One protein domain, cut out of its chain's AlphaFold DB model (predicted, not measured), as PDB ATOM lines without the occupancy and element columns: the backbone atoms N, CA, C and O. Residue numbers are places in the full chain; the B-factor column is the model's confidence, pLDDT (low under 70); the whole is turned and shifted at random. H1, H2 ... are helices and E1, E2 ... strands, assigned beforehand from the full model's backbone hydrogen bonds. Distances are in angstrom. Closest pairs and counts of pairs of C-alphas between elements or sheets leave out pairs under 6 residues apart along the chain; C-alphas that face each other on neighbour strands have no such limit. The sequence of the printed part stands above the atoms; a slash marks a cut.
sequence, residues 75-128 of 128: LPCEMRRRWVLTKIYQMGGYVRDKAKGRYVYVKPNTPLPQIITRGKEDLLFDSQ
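This is residues 75 to 128 of the 128 residues of an uncharacterized protein of Trichuris trichiura (UniProt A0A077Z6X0). A two-stranded hairpin, E1 and E2, rises from the last part of one long helix, H1, to form an open V; the short helix H2 lies beside H1, and the tail, residues 122 to 128, crosses the V's mouth. The 54 printed residues hold H1, E1, E2 and H2 in that order, class mixed, with an antiparallel sheet E1 - E2. The whole is compact, radius of gyration of the C-alphas 10.6 A, spanning 28 by 22 by 20 A.

E1 is residues 93 to 97, 12.7 A long, and E2 102 to 106, 12.6 A. H1, residues 76 to 91, runs 22.7 A from C-alpha 76 at (-14.150, -50.976, 12.064). H2, residues 114 to 117, 4.9 A, ends at C-alpha 117 (-9.247, -41.989, 23.276).

In the hairpin, N 95 and O 104 are within hydrogen-bond range at 2.9 A. The closest C-alphas of H1 and E1, Ile 88 and Tyr 94, are 7.3 A apart. H1 and H2 are close but not clearly touching, closest at the C-alphas of Arg 82 and Ile 116, 6.9 A. E1 and H2 are apart. Every O i to N i+4 pair in H1 is within range; H2 is too short for one.

The C-alphas farthest apart, Leu 75 and Lys 107, are 27.9 A apart. The printed part has no cut and no long link between elements. pLDDT is under 70 at residue 75 and residues 115 to 128.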
ATOM      1  N   LEU A  75      -9.719 -51.047  14.010       68.48
ATOM      2  CA  LEU A  75     -10.630 -51.973  13.354       68.48
ATOM      3  C   LEU A  75     -12.013 -51.302  13.253       68.48
ATOM      4  O   LEU A  75     -12.377 -50.523  14.140       68.48
ATOM      5  N   PRO A  76     -12.826 -51.590  12.219       73.46
ATOM      6  CA  PRO A  76     -14.150 -50.976  12.064       73.46
ATOM      7  C   PRO A  76     -15.019 -51.042  13.337       73.46
ATOM      8  O   PRO A  76     -15.777 -50.118  13.631       73.46
ATOM      9  N   CYS A  77     -14.861 -52.105  14.134       73.93
ATOM     10  CA  CYS A  77     -15.530 -52.272  15.424       73.93
ATOM     11  C   CYS A  77     -15.098 -51.227  16.474       73.93
ATOM     12  O   CYS A  77     -15.946 -50.644  17.149       73.93
ATOM     13  N   GLU A  78     -13.803 -50.928  16.575       74.44
ATOM     14  CA  GLU A  78     -13.262 -49.952  17.531       74.44
ATOM     15  C   GLU A  78     -13.717 -48.527  17.190       74.44
ATOM     16  O   GLU A  78     -14.102 -47.760  18.076       74.44
ATOM     17  N   MET A  79     -13.766 -48.188  15.896       76.78
ATOM     18  CA  MET A  79     -14.308 -46.903  15.441       76.78
ATOM     19  C   MET A  79     -15.783 -46.749  15.827       76.78
ATOM     20  O   MET A  79     -16.184 -45.703  16.344       76.78
ATOM     21  N   ARG A  80     -16.586 -47.807  15.646       81.90
ATOM     22  CA  ARG A  80     -17.999 -47.812  16.047       81.90
ATOM     23  C   ARG A  80     -18.152 -47.647  17.559       81.90
ATOM     24  O   ARG A  80     -18.949 -46.819  17.994       81.90
ATOM     25  N   ARG A  81     -17.371 -48.375  18.363       83.38
ATOM     26  CA  ARG A  81     -17.385 -48.259  19.834       83.38
ATOM     27  C   ARG A  81     -17.039 -46.852  20.299       83.38
ATOM     28  O   ARG A  81     -17.769 -46.278  21.105       83.38
ATOM     29  N   ARG A  82     -15.975 -46.264  19.751       84.87
ATOM     30  CA  ARG A  82     -15.562 -44.894  20.076       84.87
ATOM     31  C   ARG A  82     -16.638 -43.878  19.713       84.87
ATOM     32  O   ARG A  82     -16.887 -42.960  20.494       84.87
ATOM     33  N   TRP A  83     -17.301 -44.052  18.571       88.18
ATOM     34  CA  TRP A  83     -18.421 -43.204  18.169       88.18
ATOM     35  C   TRP A  83     -19.600 -43.311  19.148       88.18
ATOM     36  O   TRP A  83     -20.091 -42.284  19.614       88.18
ATOM     37  N   VAL A  84     -19.993 -44.531  19.539       90.48
ATOM     38  CA  VAL A  84     -21.071 -44.763  20.522       90.48
ATOM     39  C   VAL A  84     -20.731 -44.141  21.876       90.48
ATOM     40  O   VAL A  84     -21.547 -43.410  22.432       90.48
ATOM     41  N   LEU A  85     -19.516 -44.363  22.390       89.73
ATOM     42  CA  LEU A  85     -19.068 -43.762  23.651       89.73
ATOM     43  C   LEU A  85     -19.076 -42.238  23.567       89.73
ATOM     44  O   LEU A  85     -19.611 -41.581  24.451       89.73
ATOM     45  N   THR A  86     -18.568 -41.666  22.477       90.92
ATOM     46  CA  THR A  86     -18.594 -40.211  22.272       90.92
ATOM     47  C   THR A  86     -20.027 -39.675  22.309       90.92
ATOM     48  O   THR A  86     -20.293 -38.672  22.968       90.92
ATOM     49  N   LYS A  87     -20.976 -40.372  21.671       94.18
ATOM     50  CA  LYS A  87     -22.396 -39.997  21.683       94.18
ATOM     51  C   LYS A  87     -23.036 -40.106  23.064       94.18
ATOM     52  O   LYS A  87     -23.758 -39.191  23.446       94.18
ATOM     53  N   ILE A  88     -22.742 -41.159  23.826       93.26
ATOM     54  CA  ILE A  88     -23.249 -41.319  25.197       93.26
ATOM     55  C   ILE A  88     -22.696 -40.234  26.121       93.26
ATOM     56  O   ILE A  88     -23.441 -39.673  26.909       93.26
ATOM     57  N   TYR A  89     -21.414 -39.887  26.018       93.16
ATOM     58  CA  TYR A  89     -20.836 -38.825  26.850       93.16
ATOM     59  C   TYR A  89     -21.354 -37.430  26.459       93.16
ATOM     60  O   TYR A  89     -21.484 -36.562  27.319       93.16
ATOM     61  N   GLN A  90     -21.716 -37.225  25.189       93.11
ATOM     62  CA  GLN A  90     -22.341 -35.987  24.721       93.11
ATOM     63  C   GLN A  90     -23.801 -35.865  25.191       93.11
ATOM     64  O   GLN A  90     -24.175 -34.854  25.777       93.11
ATOM     65  N   MET A  91     -24.625 -36.891  24.960       95.25
ATOM     66  CA  MET A  91     -26.080 -36.837  25.187       95.25
ATOM     67  C   MET A  91     -26.524 -37.377  26.551       95.25
ATOM     68  O   MET A  91     -27.669 -37.182  26.942       95.25
ATOM     69  N   GLY A  92     -25.634 -38.047  27.278       92.87
ATOM     70  CA  GLY A  92     -25.959 -38.854  28.448       92.87
ATOM     71  C   GLY A  92     -26.440 -40.258  28.072       92.87
ATOM     72  O   GLY A  92     -26.930 -40.505  26.970       92.87
ATOM     73  N   GLY A  93     -26.287 -41.205  28.995       94.42
ATOM     74  CA  GLY A  93     -26.699 -42.593  28.786       94.42
ATOM     75  C   GLY A  93     -25.966 -43.573  29.691       94.42
ATOM     76  O   GLY A  93     -25.195 -43.180  30.561       94.42
ATOM     77  N   TYR A  94     -26.204 -44.866  29.496       93.55
ATOM     78  CA  TYR A  94     -25.592 -45.912  30.311       93.55
ATOM     79  C   TYR A  94     -24.361 -46.502  29.626       93.55
ATOM     80  O   TYR A  94     -24.400 -46.856  28.449       93.55
ATOM     81  N   VAL A  95     -23.278 -46.647  30.384       91.09
ATOM     82  CA  VAL A  95     -22.063 -47.356  29.965       91.09
ATOM     83  C   VAL A  95     -21.841 -48.526  30.911       91.09
ATOM     84  O   VAL A  95     -22.063 -48.408  32.117       91.09
ATOM     85  N   ARG A  96     -21.417 -49.673  30.382       87.78
ATOM     86  CA  ARG A  96     -21.079 -50.834  31.204       87.78
ATOM     87  C   ARG A  96     -19.698 -50.652  31.828       87.78
ATOM     88  O   ARG A  96     -18.705 -50.519  31.117       87.78
ATOM     89  N   ASP A  97     -19.645 -50.667  33.152       86.50
ATOM     90  CA  ASP A  97     -18.403 -50.696  33.918       86.50
ATOM     91  C   ASP A  97     -17.977 -52.160  34.095       86.50
ATOM     92  O   ASP A  97     -18.654 -52.928  34.786       86.50
ATOM     93  N   LYS A  98     -16.873 -52.566  33.453       80.44
ATOM     94  CA  LYS A  98     -16.340 -53.931  33.572       80.44
ATOM     95  C   LYS A  98     -15.867 -54.258  34.981       80.44
ATOM     96  O   LYS A  98     -16.050 -55.388  35.416       80.44
ATOM     97  N   ALA A  99     -15.293 -53.287  35.690       84.60
ATOM     98  CA  ALA A  99     -14.752 -53.516  37.025       84.60
ATOM     99  C   ALA A  99     -15.868 -53.827  38.031       84.60
ATOM    100  O   ALA A  99     -15.681 -54.620  38.946       84.60
ATOM    101  N   LYS A 100     -17.045 -53.217  37.844       82.67
ATOM    102  CA  LYS A 100     -18.210 -53.396  38.726       82.67
ATOM    103  C   LYS A 100     -19.263 -54.356  38.174       82.67
ATOM    104  O   LYS A 100     -20.254 -54.601  38.855       82.67
ATOM    105  N   GLY A 101     -19.104 -54.825  36.936       88.39
ATOM    106  CA  GLY A 101     -20.071 -55.685  36.250       88.39
ATOM    107  C   GLY A 101     -21.462 -55.065  36.070       88.39
ATOM    108  O   GLY A 101     -22.426 -55.793  35.860       88.39
ATOM    109  N   ARG A 102     -21.595 -53.736  36.166       90.33
ATOM    110  CA  ARG A 102     -22.893 -53.040  36.169       90.33
ATOM    111  C   ARG A 102     -22.910 -51.853  35.221       90.33
ATOM    112  O   ARG A 102     -21.867 -51.300  34.875       90.33
ATOM    113  N   TYR A 103     -24.108 -51.430  34.841       91.69
ATOM    114  CA  TYR A 103     -24.294 -50.200  34.083       91.69
ATOM    115  C   TYR A 103     -24.175 -48.984  35.001       91.69
ATOM    116  O   TYR A 103     -24.738 -48.946  36.094       91.69
ATOM    117  N   VAL A 104     -23.429 -47.984  34.547       92.28
ATOM    118  CA  VAL A 104     -23.264 -46.692  35.207       92.28
ATOM    119  C   VAL A 104     -23.840 -45.627  34.290       92.28
ATOM    120  O   VAL A 104     -23.537 -45.592  33.096       92.28
ATOM    121  N   TYR A 105     -24.686 -44.767  34.848       94.13
ATOM    122  CA  TYR A 105     -25.217 -43.633  34.112       94.13
ATOM    123  C   TYR A 105     -24.159 -42.533  33.991       94.13
ATOM    124  O   TYR A 105     -23.607 -42.064  34.987       94.13
ATOM    125  N   VAL A 106     -23.908 -42.113  32.758       93.14
ATOM    126  CA  VAL A 106     -23.070 -40.977  32.391       93.14
ATOM    127  C   VAL A 106     -23.997 -39.801  32.119       93.14
ATOM    128  O   VAL A 106     -24.892 -39.887  31.277       93.14
ATOM    129  N   LYS A 107     -23.796 -38.697  32.845       94.69
ATOM    130  CA  LYS A 107     -24.563 -37.468  32.620       94.69
ATOM    131  C   LYS A 107     -24.184 -36.849  31.264       94.69
ATOM    132  O   LYS A 107     -23.033 -36.993  30.843       94.69
ATOM    133  N   PRO A 108     -25.100 -36.133  30.597       95.75
ATOM    134  CA  PRO A 108     -24.770 -35.386  29.388       95.75
ATOM    135  C   PRO A 108     -23.596 -34.431  29.618       95.75
ATOM    136  O   PRO A 108     -23.447 -33.878  30.709       95.75
ATOM    137  N   ASN A 109     -22.780 -34.231  28.584       92.36
ATOM    138  CA  ASN A 109     -21.579 -33.391  28.613       92.36
ATOM    139  C   ASN A 109     -20.529 -33.800  29.665       92.36
ATOM    140  O   ASN A 109     -19.706 -32.981  30.076       92.36
ATOM    141  N   THR A 110     -20.523 -35.064  30.097       91.62
ATOM    142  CA  THR A 110     -19.414 -35.589  30.907       91.62
ATOM    143  C   THR A 110     -18.161 -35.678  30.021       91.62
ATOM    144  O   THR A 110     -18.265 -36.110  28.870       91.62
ATOM    145  N   PRO A 111     -16.962 -35.302  30.501       89.19
ATOM    146  CA  PRO A 111     -15.736 -35.456  29.721       89.19
ATOM    147  C   PRO A 111     -15.423 -36.936  29.456       89.19
ATOM    148  O   PRO A 111     -15.433 -37.762  30.371       89.19
ATOM    149  N   LEU A 112     -15.120 -37.270  28.198       86.04
ATOM    150  CA  LEU A 112     -14.744 -38.628  27.800       86.04
ATOM    151  C   LEU A 112     -13.376 -38.998  28.411       86.04
ATOM    152  O   LEU A 112     -12.407 -38.264  28.199       86.04
ATOM    153  N   PRO A 113     -13.241 -40.129  29.130       82.92
ATOM    154  CA  PRO A 113     -11.968 -40.515  29.722       82.92
ATOM    155  C   PRO A 113     -10.921 -40.810  28.641       82.92
ATOM    156  O   PRO A 113     -11.189 -41.487  27.643       82.92
ATOM    157  N   GLN A 114      -9.689 -40.343  28.868       74.94
ATOM    158  CA  GLN A 114      -8.575 -40.464  27.915       74.94
ATOM    159  C   GLN A 114      -8.269 -41.917  27.515       74.94
ATOM    160  O   GLN A 114      -7.786 -42.168  26.411       74.94
ATOM    161  N   ILE A 115      -8.595 -42.878  28.378       62.73
ATOM    162  CA  ILE A 115      -8.436 -44.320  28.155       62.73
ATOM    163  C   ILE A 115      -9.171 -44.770  26.873       62.73
ATOM    164  O   ILE A 115      -8.585 -45.445  26.027       62.73
ATOM    165  N   ILE A 116     -10.391 -44.264  26.645       59.41
ATOM    166  CA  ILE A 116     -11.180 -44.527  25.426       59.41
ATOM    167  C   ILE A 116     -10.524 -43.868  24.204       59.41
ATOM    168  O   ILE A 116     -10.560 -44.397  23.095       59.41
ATOM    169  N   THR A 117      -9.874 -42.714  24.390       58.27
ATOM    170  CA  THR A 117      -9.247 -41.989  23.276       58.27
ATOM    171  C   THR A 117      -7.969 -42.646  22.751       58.27
ATOM    172  O   THR A 117      -7.608 -42.422  21.592       58.27
ATOM    173  N   ARG A 118      -7.298 -43.462  23.572       60.13
ATOM    174  CA  ARG A 118      -6.020 -44.115  23.241       60.13
ATOM    175  C   ARG A 118      -6.143 -45.608  22.909       60.13
ATOM    176  O   ARG A 118      -5.118 -46.246  22.698       60.13
ATOM    177  N   GLY A 119      -7.360 -46.152  22.835       51.33
ATOM    178  CA  GLY A 119      -7.594 -47.535  22.396       51.33
ATOM    179  C   GLY A 119      -7.166 -48.616  23.396       51.33
ATOM    180  O   GLY A 119      -6.898 -49.739  22.991       51.33
ATOM    181  N   LYS A 120      -7.079 -48.304  24.696       53.06
ATOM    182  CA  LYS A 120      -6.904 -49.316  25.752       53.06
ATOM    183  C   LYS A 120      -8.245 -49.448  26.476       53.06
ATOM    184  O   LYS A 120      -8.603 -48.567  27.237       53.06
ATOM    185  N   GLU A 121      -9.054 -50.448  26.140       54.95
ATOM    186  CA  GLU A 121     -10.486 -50.492  26.488       54.95
ATOM    187  C   GLU A 121     -10.788 -51.207  27.828       54.95
ATOM    188  O   GLU A 121     -11.050 -52.410  27.844       54.95
ATOM    189  N   ASP A 122     -10.882 -50.469  28.941       50.34
ATOM    190  CA  ASP A 122     -11.508 -50.990  30.181       50.34
ATOM    191  C   ASP A 122     -13.047 -50.845  30.184       50.34
ATOM    192  O   ASP A 122     -13.746 -51.471  30.980       50.34
ATOM    193  N   LEU A 123     -13.611 -50.064  29.257       52.29
ATOM    194  CA  LEU A 123     -15.055 -49.867  29.083       52.29
ATOM    195  C   LEU A 123     -15.478 -50.473  27.740       52.29
ATOM    196  O   LEU A 123     -15.389 -49.825  26.701       52.29
ATOM    197  N   LEU A 124     -15.889 -51.742  27.753       49.25
ATOM    198  CA  LEU A 124     -16.307 -52.477  26.554       49.25
ATOM    199  C   LEU A 124     -17.824 -52.651  26.571       49.25
ATOM    200  O   LEU A 124     -18.402 -53.025  27.593       49.25
ATOM    201  N   PHE A 125     -18.447 -52.443  25.418       46.99
ATOM    202  CA  PHE A 125     -19.764 -53.001  25.145       46.99
ATOM    203  C   PHE A 125     -19.583 -54.482  24.818       46.99
ATOM    204  O   PHE A 125     -18.828 -54.810  23.897       46.99
ATOM    205  N   ASP A 126     -20.276 -55.359  25.543       40.74
ATOM    206  CA  ASP A 126     -20.502 -56.713  25.043       40.74
ATOM    207  C   ASP A 126     -21.438 -56.572  23.841       40.74
ATOM    208  O   ASP A 126     -22.577 -56.123  23.980       40.74
ATOM    209  N   SER A 127     -20.933 -56.898  22.650       46.48
ATOM    210  CA  SER A 127     -21.825 -57.368  21.598       46.48
ATOM    211  C   SER A 127     -22.213 -58.773  22.020       46.48
ATOM    212  O   SER A 127     -21.321 -59.606  22.189       46.48
ATOM    213  N   GLN A 128     -23.504 -58.999  22.249       37.69
ATOM    214  CA  GLN A 128     -24.034 -60.353  22.117       37.69
ATOM    215  C   GLN A 128     -23.842 -60.832  20.676       37.69
ATOM    216  O   GLN A 128     -23.722 -59.953  19.779       37.69
TER     217      GLN A 128